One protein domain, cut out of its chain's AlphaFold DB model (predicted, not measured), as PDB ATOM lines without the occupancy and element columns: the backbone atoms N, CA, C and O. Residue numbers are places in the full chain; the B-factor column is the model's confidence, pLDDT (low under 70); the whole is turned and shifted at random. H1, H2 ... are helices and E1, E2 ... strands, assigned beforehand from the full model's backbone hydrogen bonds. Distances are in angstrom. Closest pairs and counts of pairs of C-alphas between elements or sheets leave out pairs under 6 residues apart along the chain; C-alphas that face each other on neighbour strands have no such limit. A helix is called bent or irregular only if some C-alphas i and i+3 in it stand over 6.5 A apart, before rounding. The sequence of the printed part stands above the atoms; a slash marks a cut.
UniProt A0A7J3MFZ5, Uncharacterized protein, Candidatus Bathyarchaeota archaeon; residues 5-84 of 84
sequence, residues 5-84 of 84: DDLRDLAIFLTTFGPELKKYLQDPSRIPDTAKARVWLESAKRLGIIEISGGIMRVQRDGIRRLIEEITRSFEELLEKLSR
ATOM      1  N   ASP A   5     182.067 229.173 106.489       90.69
ATOM      2  CA  ASP A   5     182.625 230.468 106.865       90.69
ATOM      3  C   ASP A   5     181.768 231.625 106.335       90.69
ATOM      4  O   ASP A   5     181.478 232.544 107.102       90.69
ATOM      5  N   ASP A   6     181.270 231.536 105.097       89.12
ATOM      6  CA  ASP A   6     180.381 232.556 104.519       89.12
ATOM      7  C   ASP A   6     179.063 232.652 105.290       89.12
ATOM      8  O   ASP A   6     178.579 233.747 105.572       89.12
ATOM      9  N   LEU A   7     178.489 231.512 105.694       89.38
ATOM     10  CA  LEU A   7     177.268 231.481 106.504       89.38
ATOM     11  C   LEU A   7     177.489 232.087 107.895       89.38
ATOM     12  O   LEU A   7     176.632 232.826 108.388       89.38
ATOM     13  N   ARG A   8     178.639 231.810 108.525       93.50
ATOM     14  CA  ARG A   8     179.016 232.433 109.801       93.50
ATOM     15  C   ARG A   8     179.143 233.945 109.641       93.50
ATOM     16  O   ARG A   8     178.571 234.689 110.436       93.50
ATOM     17  N   ASP A   9     179.885 234.393 108.634       94.38
ATOM     18  CA  ASP A   9     180.130 235.814 108.399       94.38
ATOM     19  C   ASP A   9     178.831 236.546 108.024       94.38
ATOM     20  O   ASP A   9     178.588 237.652 108.511       94.38
ATOM     21  N   LEU A  10     177.933 235.904 107.271       91.44
ATOM     22  CA  LEU A  10     176.595 236.415 106.975       91.44
ATOM     23  C   LEU A  10     175.742 236.562 108.241       91.44
ATOM     24  O   LEU A  10     175.107 237.599 108.445       91.44
ATOM     25  N   ALA A  11     175.740 235.551 109.114       91.81
ATOM     26  CA  ALA A  11     175.004 235.603 110.373       91.81
ATOM     27  C   ALA A  11     175.504 236.750 111.261       91.81
ATOM     28  O   ALA A  11     174.699 237.528 111.778       91.81
ATOM     29  N   ILE A  12     176.825 236.913 111.388       93.44
ATOM     30  CA  ILE A  12     177.437 238.042 112.100       93.44
ATOM     31  C   ILE A  12     177.001 239.364 111.462       93.44
ATOM     32  O   ILE A  12     176.530 240.261 112.169       93.44
ATOM     33  N   PHE A  13     177.119 239.482 110.138       92.19
ATOM     34  CA  PHE A  13     176.804 240.700 109.399       92.19
ATOM     35  C   PHE A  13     175.356 241.164 109.625       92.19
ATOM     36  O   PHE A  13     175.121 242.340 109.915       92.19
ATOM     37  N   LEU A  14     174.393 240.244 109.550       88.94
ATOM     38  CA  LEU A  14     172.966 240.554 109.666       88.94
ATOM     39  C   LEU A  14     172.509 240.793 111.114       88.94
ATOM     40  O   LEU A  14     171.614 241.604 111.349       88.94
ATOM     41  N   THR A  15     173.107 240.112 112.096       90.38
ATOM     42  CA  THR A  15     172.593 240.115 113.482       90.38
ATOM     43  C   THR A  15     173.287 241.110 114.407       90.38
ATOM     44  O   THR A  15     172.679 241.569 115.373       90.38
ATOM     45  N   THR A  16     174.536 241.494 114.123       92.00
ATOM     46  CA  THR A  16     175.339 242.342 115.024       92.00
ATOM     47  C   THR A  16     174.644 243.661 115.343       92.00
ATOM     48  O   THR A  16     174.507 244.012 116.518       92.00
ATOM     49  N   PHE A  17     174.210 244.394 114.319       87.75
ATOM     50  CA  PHE A  17     173.567 245.700 114.483       87.75
ATOM     51  C   PHE A  17     172.042 245.642 114.370       87.75
ATOM     52  O   PHE A  17     171.374 246.634 114.661       87.75
ATOM     53  N   GLY A  18     171.488 244.490 113.978       86.19
ATOM     54  CA  GLY A  18     170.050 244.274 113.861       86.19
ATOM     55  C   GLY A  18     169.363 245.402 113.069       86.19
ATOM     56  O   GLY A  18     169.818 245.730 111.972       86.19
ATOM     57  N   PRO A  19     168.314 246.049 113.617       87.12
ATOM     58  CA  PRO A  19     167.600 247.138 112.939       87.12
ATOM     59  C   PRO A  19     168.475 248.346 112.558       87.12
ATOM     60  O   PRO A  19     168.179 249.044 111.588       87.12
ATOM     61  N   GLU A  20     169.567 248.592 113.289       89.12
ATOM     62  CA  GLU A  20     170.452 249.739 113.061       89.12
ATOM     63  C   GLU A  20     171.423 249.519 111.891       89.12
ATOM     64  O   GLU A  20     172.035 250.475 111.416       89.12
ATOM     65  N   LEU A  21     171.530 248.290 111.370       89.62
ATOM     66  CA  LEU A  21     172.424 247.936 110.263       89.62
ATOM     67  C   LEU A  21     172.289 248.898 109.074       89.62
ATOM     68  O   LEU A  21     173.285 249.384 108.544       89.62
ATOM     69  N   LYS A  22     171.051 249.234 108.690       88.56
ATOM     70  CA  LYS A  22     170.783 250.157 107.578       88.56
ATOM     71  C   LYS A  22     171.400 251.538 107.811       88.56
ATOM     72  O   LYS A  22     171.933 252.120 106.871       88.56
ATOM     73  N   LYS A  23     171.350 252.050 109.043       90.75
ATOM     74  CA  LYS A  23     171.915 253.361 109.395       90.75
ATOM     75  C   LYS A  23     173.437 253.348 109.264       90.75
ATOM     76  O   LYS A  23     173.993 254.281 108.698       90.75
ATOM     77  N   TYR A  24     174.097 252.276 109.703       89.12
ATOM     78  CA  TYR A  24     175.552 252.135 109.579       89.12
ATOM     79  C   TYR A  24     176.027 251.909 108.143       89.12
ATOM     80  O   TYR A  24     177.105 252.362 107.774       89.12
ATOM     81  N   LEU A  25     175.223 251.256 107.301       87.31
ATOM     82  CA  LEU A  25     175.526 251.146 105.871       87.31
ATOM     83  C   LEU A  25     175.360 252.484 105.133       87.31
ATOM     84  O   LEU A  25     176.051 252.725 104.146       87.31
ATOM     85  N   GLN A  26     174.448 253.349 105.586       88.94
ATOM     86  CA  GLN A  26     174.270 254.697 105.034       88.94
ATOM     87  C   GLN A  26     175.361 255.662 105.499       88.94
ATOM     88  O   GLN A  26     175.787 256.512 104.721       88.94
ATOM     89  N   ASP A  27     175.806 255.516 106.748       88.88
ATOM     90  CA  ASP A  27     176.869 256.321 107.336       88.88
ATOM     91  C   ASP A  27     177.838 255.456 108.172       88.88
ATOM     92  O   ASP A  27     177.677 255.311 109.391       88.88
ATOM     93  N   PRO A  28     178.869 254.891 107.516       86.50
ATOM     94  CA  PRO A  28     179.937 254.119 108.149       86.50
ATOM     95  C   PRO A  28     180.655 254.807 109.309       86.50
ATOM     96  O   PRO A  28     181.154 254.128 110.205       86.50
ATOM     97  N   SER A  29     180.716 256.144 109.314       86.00
ATOM     98  CA  SER A  29     181.461 256.904 110.326       86.00
ATOM     99  C   SER A  29     180.858 256.777 111.729       86.00
ATOM    100  O   SER A  29     181.521 257.039 112.728       86.00
ATOM    101  N   ARG A  30     179.598 256.335 111.809       88.69
ATOM    102  CA  ARG A  30     178.848 256.168 113.057       88.69
ATOM    103  C   ARG A  30     179.044 254.804 113.706       88.69
ATOM    104  O   ARG A  30     178.482 254.573 114.777       88.69
ATOM    105  N   ILE A  31     179.776 253.894 113.064       89.69
ATOM    106  CA  ILE A  31     180.045 252.569 113.623       89.69
ATOM    107  C   ILE A  31     180.855 252.745 114.918       89.69
ATOM    108  O   ILE A  31     181.929 253.345 114.888       89.69
ATOM    109  N   PRO A  32     180.363 252.243 116.066       90.25
ATOM    110  CA  PRO A  32     181.045 252.429 117.340       90.25
ATOM    111  C   PRO A  32     182.321 251.585 117.398       90.25
ATOM    112  O   PRO A  32     182.301 250.415 117.018       90.25
ATOM    113  N   ASP A  33     183.411 252.125 117.949       90.81
ATOM    114  CA  ASP A  33     184.644 251.358 118.154       90.81
ATOM    115  C   ASP A  33     184.501 250.394 119.341       90.81
ATOM    116  O   ASP A  33     184.791 250.701 120.496       90.81
ATOM    117  N   THR A  34     183.990 249.201 119.050       94.06
ATOM    118  CA  THR A  34     183.794 248.118 120.018       94.06
ATOM    119  C   THR A  34     184.315 246.806 119.445       94.06
ATOM    120  O   THR A  34     184.363 246.621 118.230       94.06
ATOM    121  N   ALA A  35     184.646 245.840 120.308       93.00
ATOM    122  CA  ALA A  35     185.061 244.506 119.860       93.00
ATOM    123  C   ALA A  35     184.022 243.856 118.926       93.00
ATOM    124  O   ALA A  35     184.379 243.275 117.906       93.00
ATOM    125  N   LYS A  36     182.732 244.033 119.235       92.38
ATOM    126  CA  LYS A  36     181.612 243.553 118.420       92.38
ATOM    127  C   LYS A  36     181.587 244.197 117.026       92.38
ATOM    128  O   LYS A  36     181.429 243.493 116.035       92.38
ATOM    129  N   ALA A  37     181.781 245.513 116.941       92.88
ATOM    130  CA  ALA A  37     181.838 246.213 115.661       92.88
ATOM    131  C   ALA A  37     183.055 245.807 114.820       92.88
ATOM    132  O   ALA A  37     182.935 245.673 113.607       92.88
ATOM    133  N   ARG A  38     184.205 245.539 115.452       93.38
ATOM    134  CA  ARG A  38     185.398 245.035 114.751       93.38
ATOM    135  C   ARG A  38     185.155 243.669 114.114       93.38
ATOM    136  O   ARG A  38     185.480 243.485 112.947       93.38
ATOM    137  N   VAL A  39     184.526 242.744 114.840       94.81
ATOM    138  CA  VAL A  39     184.142 241.430 114.291       94.81
ATOM    139  C   VAL A  39     183.200 241.594 113.098       94.81
ATOM    140  O   VAL A  39     183.393 240.956 112.068       94.81
ATOM    141  N   TRP A  40     182.231 242.503 113.198       95.25
ATOM    142  CA  TRP A  40     181.330 242.796 112.086       95.25
ATOM    143  C   TRP A  40     182.044 243.381 110.865       95.25
ATOM    144  O   TRP A  40     181.748 242.963 109.750       95.25
ATOM    145  N   LEU A  41     182.989 244.309 111.055       94.00
ATOM    146  CA  LEU A  41     183.771 244.896 109.961       94.00
ATOM    147  C   LEU A  41     184.587 243.825 109.227       94.00
ATOM    148  O   LEU A  41     184.614 243.814 107.999       94.00
ATOM    149  N   GLU A  42     185.196 242.894 109.962       94.75
ATOM    150  CA  GLU A  42     185.930 241.777 109.363       94.75
ATOM    151  C   GLU A  42     185.010 240.847 108.563       94.75
ATOM    152  O   GLU A  42     185.318 240.531 107.412       94.75
ATOM    153  N   SER A  43     183.850 240.466 109.108       95.12
ATOM    154  CA  SER A  43     182.868 239.661 108.370       95.12
ATOM    155  C   SER A  43     182.344 240.400 107.133       95.12
ATOM    156  O   SER A  43     182.318 239.837 106.042       95.12
ATOM    157  N   ALA A  44     182.009 241.689 107.249       93.69
ATOM    158  CA  ALA A  44     181.549 242.508 106.128       93.69
ATOM    159  C   ALA A  44     182.613 242.637 105.022       93.69
ATOM    160  O   ALA A  44     182.280 242.640 103.835       93.69
ATOM    161  N   LYS A  45     183.893 242.731 105.399       94.38
ATOM    162  CA  LYS A  45     185.022 242.784 104.464       94.38
ATOM    163  C   LYS A  45     185.217 241.450 103.742       94.38
ATOM    164  O   LYS A  45     185.402 241.452 102.529       94.38
ATOM    165  N   ARG A  46     185.140 240.323 104.456       94.12
ATOM    166  CA  ARG A  46     185.245 238.971 103.866       94.12
ATOM    167  C   ARG A  46     184.118 238.673 102.887       94.12
ATOM    168  O   ARG A  46     184.380 238.161 101.807       94.12
ATOM    169  N   LEU A  47     182.898 239.095 103.221       93.12
ATOM    170  CA  LEU A  47     181.738 239.027 102.326       93.12
ATOM    171  C   LEU A  47     181.830 240.004 101.138       93.12
ATOM    172  O   LEU A  47     180.937 240.041 100.294       93.12
ATOM    173  N   GLY A  48     182.862 240.853 101.083       93.06
ATOM    174  CA  GLY A  48     183.038 241.851 100.029       93.06
ATOM    175  C   GLY A  48     181.984 242.960 100.043       93.06
ATOM    176  O   GLY A  48     181.790 243.617  99.024       93.06
ATOM    177  N   ILE A  49     181.291 243.166 101.167       93.38
ATOM    178  CA  ILE A  49     180.264 244.204 101.348       93.38
ATOM    179  C   ILE A  49     180.905 245.561 101.612       93.38
ATOM    180  O   ILE A  49     180.344 246.594 101.247       93.38
ATOM    181  N   ILE A  50     182.072 245.569 102.251       93.06
ATOM    182  CA  ILE A  50     182.837 246.785 102.502       93.06
ATOM    183  C   ILE A  50     184.282 246.633 102.051       93.06
ATOM    184  O   ILE A  50     184.854 245.546 102.063       93.06
ATOM    185  N   GLU A  51     184.885 247.763 101.721       92.69
ATOM    186  CA  GLU A  51     186.319 247.906 101.517       92.69
ATOM    187  C   GLU A  51     186.832 249.012 102.441       92.69
ATOM    188  O   GLU A  51     186.198 250.061 102.569       92.69
ATOM    189  N   ILE A  52     187.971 248.779 103.093       88.62
ATOM    190  CA  ILE A  52     188.626 249.767 103.952       88.62
ATOM    191  C   ILE A  52     189.993 250.064 103.350       88.62
ATOM    192  O   ILE A  52     190.881 249.211 103.384       88.62
ATOM    193  N   SER A  53     190.153 251.280 102.834       86.56
ATOM    194  CA  SER A  53     191.373 251.739 102.164       86.56
ATOM    195  C   SER A  53     191.768 253.101 102.729       86.56
ATOM    196  O   SER A  53     190.997 254.057 102.662       86.56
ATOM    197  N   GLY A  54     192.949 253.186 103.350       80.81
ATOM    198  CA  GLY A  54     193.457 254.432 103.946       80.81
ATOM    199  C   GLY A  54     192.575 255.017 105.059       80.81
ATOM    200  O   GLY A  54     192.464 256.231 105.168       80.81
ATOM    201  N   GLY A  55     191.896 254.173 105.846       81.56
ATOM    202  CA  GLY A  55     190.978 254.609 106.910       81.56
ATOM    203  C   GLY A  55     189.586 255.030 106.424       81.56
ATOM    204  O   GLY A  55     188.720 255.326 107.241       81.56
ATOM    205  N   ILE A  56     189.341 255.012 105.112       84.81
ATOM    206  CA  ILE A  56     188.025 255.278 104.533       84.81
ATOM    207  C   ILE A  56     187.326 253.945 104.286       84.81
ATOM    208  O   ILE A  56     187.827 253.096 103.547       84.81
ATOM    209  N   MET A  57     186.146 253.781 104.883       89.75
ATOM    210  CA  MET A  57     185.263 252.650 104.623       89.75
ATOM    211  C   MET A  57     184.310 252.980 103.473       89.75
ATOM    212  O   MET A  57     183.623 254.002 103.492       89.75
ATOM    213  N   ARG A  58     184.237 252.093 102.480       90.62
ATOM    214  CA  ARG A  58     183.307 252.181 101.350       90.62
ATOM    215  C   ARG A  58     182.415 250.955 101.310       90.62
ATOM    216  O   ARG A  58     182.903 249.835 101.414       90.62
ATOM    217  N   VAL A  59     181.117 251.172 101.123       91.44
ATOM    218  CA  VAL A  59     180.152 250.088 100.908       91.44
ATOM    219  C   VAL A  59     180.157 249.692  99.434       91.44
ATOM    220  O   VAL A  59     179.903 250.511  98.551       91.44
ATOM    221  N   GLN A  60     180.409 248.417  99.180       93.06
ATOM    222  CA  GLN A  60     180.455 247.792  97.868       93.06
ATOM    223  C   GLN A  60     179.062 247.268  97.505       93.06
ATOM    224  O   GLN A  60     178.670 246.157  97.867       93.06
ATOM    225  N   ARG A  61     178.285 248.076  96.775       89.06
ATOM    226  CA  ARG A  61     176.914 247.703  96.372       89.06
ATOM    227  C   ARG A  61     176.870 246.418  95.545       89.06
ATOM    228  O   ARG A  61     175.957 245.616  95.719       89.06
ATOM    229  N   ASP A  62     177.874 246.197  94.701       92.62
ATOM    230  CA  ASP A  62     177.998 244.961  93.926       92.62
ATOM    231  C   ASP A  62     178.259 243.737  94.806       92.62
ATOM    232  O   ASP A  62     177.753 242.657  94.510       92.62
ATOM    233  N   GLY A  63     178.988 243.901  95.915       89.38
ATOM    234  CA  GLY A  63     179.164 242.852  96.919       89.38
ATOM    235  C   GLY A  63     177.838 242.438  97.549       89.38
ATOM    236  O   GLY A  63     177.518 241.255  97.580       89.38
ATOM    237  N   ILE A  64     177.018 243.416  97.948       89.38
ATOM    238  CA  ILE A  64     175.676 243.164  98.500       89.38
ATOM    239  C   ILE A  64     174.792 242.439  97.480       89.38
ATOM    240  O   ILE A  64     174.130 241.465  97.827       89.38
ATOM    241  N   ARG A  65     174.780 242.897  96.223       92.69
ATOM    242  CA  ARG A  65     173.987 242.271  95.158       92.69
ATOM    243  C   ARG A  65     174.380 240.809  94.948       92.69
ATOM    244  O   ARG A  65     173.502 239.953  94.976       92.69
ATOM    245  N   ARG A  66     175.679 240.527  94.800       91.12
ATOM    246  CA  ARG A  66     176.179 239.150  94.650       91.12
ATOM    247  C   ARG A  66     175.778 238.281  95.834       91.12
ATOM    248  O   ARG A  66     175.277 237.187  95.634       91.12
ATOM    249  N   LEU A  67     175.919 238.789  97.055       89.81
ATOM    250  CA  LEU A  67     175.536 238.049  98.253       89.81
ATOM    251  C   LEU A  67     174.041 237.691  98.267       89.81
ATOM    252  O   LEU A  67     173.686 236.569  98.611       89.81
ATOM    253  N   ILE A  68     173.165 238.615  97.858       90.81
ATOM    254  CA  ILE A  68     171.727 238.335  97.721       90.81
ATOM    255  C   ILE A  68     171.493 237.217  96.696       90.81
ATOM    256  O   ILE A  68     170.776 236.267  96.996       90.81
ATOM    257  N   GLU A  69     172.125 237.295  95.522       92.56
ATOM    258  CA  GLU A  69     172.016 236.266  94.476       92.56
ATOM    259  C   GLU A  69     172.483 234.887  94.979       92.56
ATOM    260  O   GLU A  69     171.842 233.870  94.710       92.56
ATOM    261  N   GLU A  70     173.575 234.837  95.745       89.50
ATOM    262  CA  GLU A  70     174.094 233.593  96.319       89.50
ATOM    263  C   GLU A  70     173.184 232.996  97.393       89.50
ATOM    264  O   GLU A  70     173.013 231.772  97.434       89.50
ATOM    265  N   ILE A  71     172.590 233.838  98.245       89.50
ATOM    266  CA  ILE A  71     171.621 233.414  99.260       89.50
ATOM    267  C   ILE A  71     170.372 232.850  98.586       89.50
ATOM    268  O   ILE A  71     169.959 231.742  98.925       89.50
ATOM    269  N   THR A  72     169.803 233.572  97.616       91.62
ATOM    270  CA  THR A  72     168.609 233.131  96.882       91.62
ATOM    271  C   THR A  72     168.848 231.783  96.218       91.62
ATOM    272  O   THR A  72     168.101 230.843  96.476       91.62
ATOM    273  N   ARG A  73     169.947 231.645  95.466       92.06
ATOM    274  CA  ARG A  73     170.302 230.379  94.814       92.06
ATOM    275  C   ARG A  73     170.473 229.237  95.819       92.06
ATOM    276  O   ARG A  73     169.975 228.141  95.600       92.06
ATOM    277  N   SER A  74     171.152 229.488  96.941       88.50
ATOM    278  CA  SER A  74     171.359 228.459  97.974       88.50
ATOM    279  C   SER A  74     170.041 228.026  98.631       88.50
ATOM    280  O   SER A  74     169.891 226.865  99.009       88.50
ATOM    281  N   PHE A  75     169.085 228.948  98.772       90.25
ATOM    282  CA  PHE A  75     167.758 228.649  99.303       90.25
ATOM    283  C   PHE A  75     166.903 227.860  98.304       90.25
ATOM    284  O   PHE A  75     166.271 226.882  98.693       90.25
ATOM    285  N   GLU A  76     166.930 228.226  97.022       93.00
ATOM    286  CA  GLU A  76     166.266 227.479  95.944       93.00
ATOM    287  C   GLU A  76     166.775 226.032  95.870       93.00
ATOM    288  O   GLU A  76     165.978 225.096  95.928       93.00
ATOM    289  N   GLU A  77     168.098 225.830  95.870       91.38
ATOM    290  CA  GLU A  77     168.715 224.495  95.898       91.38
ATOM    291  C   GLU A  77     168.267 223.664  97.115       91.38
ATOM    292  O   GLU A  77     168.122 222.441  97.031       91.38
ATOM    293  N   LEU A  78     168.065 224.305  98.271       91.31
ATOM    294  CA  LEU A  78     167.574 223.636  99.475       91.31
ATOM    295  C   LEU A  78     166.102 223.227  99.332       91.31
ATOM    296  O   LEU A  78     165.754 222.098  99.676       91.31
ATOM    297  N   LEU A  79     165.249 224.115  98.818       94.00
ATOM    298  CA  LEU A  79     163.833 223.822  98.589       94.00
ATOM    299  C   LEU A  79     163.646 222.673  97.596       94.00
ATOM    300  O   LEU A  79     162.815 221.793  97.828       94.00
ATOM    301  N   GLU A  80     164.445 222.633  96.529       94.75
ATOM    302  CA  GLU A  80     164.430 221.529  95.570       94.75
ATOM    303  C   GLU A  80     164.803 220.192  96.218       94.75
ATOM    304  O   GLU A  80     164.184 219.172  95.921       94.75
ATOM    305  N   LYS A  81     165.790 220.183  97.125       93.62
ATOM    306  CA  LYS A  81     166.191 218.973  97.862       93.62
ATOM    307  C   LYS A  81     165.114 218.482  98.823       93.62
ATOM    308  O   LYS A  81     164.975 217.279  98.975       93.62
ATOM    309  N   LEU A  82     164.388 219.392  99.472       92.94
ATOM    310  CA  LEU A  82     163.317 219.054 100.419       92.94
ATOM    311  C   LEU A  82     162.021 218.608  99.733       92.94
ATOM    312  O   LEU A  82     161.175 217.989 100.368       92.94
ATOM    313  N   SER A  83     161.859 218.954  98.456       86.31
ATOM    314  CA  SER A  83     160.684 218.608  97.649       86.31
ATOM    315  C   SER A  83     160.823 217.256  96.930       86.31
ATOM    316  O   SER A  83     159.927 216.879  96.174       86.31
ATOM    317  N   ARG A  84     161.946 216.551  97.126       67.12
ATOM    318  CA  ARG A  84     162.223 215.190  96.641       67.12
ATOM    319  C   ARG A  84     162.119 214.196  97.789       67.12
ATOM    320  O   ARG A  84     161.667 213.066  97.511       67.12
TER     321      ARG A  84
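AT A GLANCE: This is residues 5 to 84 of the 84 residues of an uncharacterized protein of Candidatus Bathyarchaeota archaeon (UniProt A0A7J3MFZ5). A small compact head, made of H1, H2, H3 and the hairpin of E1 and E2, has one long straight helix, H4, leaving it as an arm, of which residues 72 to 82, with the end to 84, stick out free. In the head H1 crosses H3, H2 sits near the end of H1, and the small two-strand hairpin meets H3 near that helix's last residues. The printed part has 80 residues, with named elements in the order H1, H2, H3, E1, E2, H4; the two strands are antiparallel and the class is mostly helix. The whole is only just loose, close to compact, with a radius of gyration of the C-alphas of 14.3 A, and the arm makes most of the length in its spans of 49 by 22 by 21 A.

IN THESE COORDINATES: Find C-alpha 5 at (182.625, 230.468, 106.865); from there H1 runs through residues 5 to 15, 15.4 A long. Next comes H2, residues 18 to 26, 14.3 A; it is irregular, but only just, with C-alphas 19 and 22 at 6.9 A. H3 takes residues 35 to 46 and is 16.9 A long, beginning at C-alpha 35 at (185.061, 244.506, 119.860). Then look for E1, residues 50 to 53, and E2, residues 56 to 59. H4 runs from residue 61 to 82, 32.0 A, and ends at C-alpha 82 at (163.317, 219.054, 100.419).

HOW THE PARTS SIT: Look first at Asp 9 and Ser 43, the closest C-alphas of H1 and H3, 4.7 A apart: these helices touch, opposite ways at a steep tilt of 51 degrees. H1 and H2 are close but not clearly touching, with the C-alphas of Leu 14 and Leu 21 closest at 7.4 A, and they are about perpendicular at 85 degrees. H2 and H3 are apart. The closest C-alphas of H3 and E1 are those of Ala 44 and Ile 50, at 5.8 A. In the hairpin of E1 and E2, antiparallel at 157 degrees, find N 51 and O 58 at 2.9 A and N 58 and O 51 at 2.8 A, within hydrogen-bond range. H4 is apart from H1, H2 and H3. In H1, H3 and H4 every O i to N i+4 pair is within hydrogen-bond range; in H2 3 of 5 are.

THE WHOLE: The two C-alphas farthest apart are those of Gly 54 and Arg 84, at 50.7 A. Without residues 72 to 84 the body spans 29 by 22 by 20 A. The printed part has no cut, and no link is long. The mean pLDDT of the printed part is 90.5, and residue 84, the chain's last, is the one under 70.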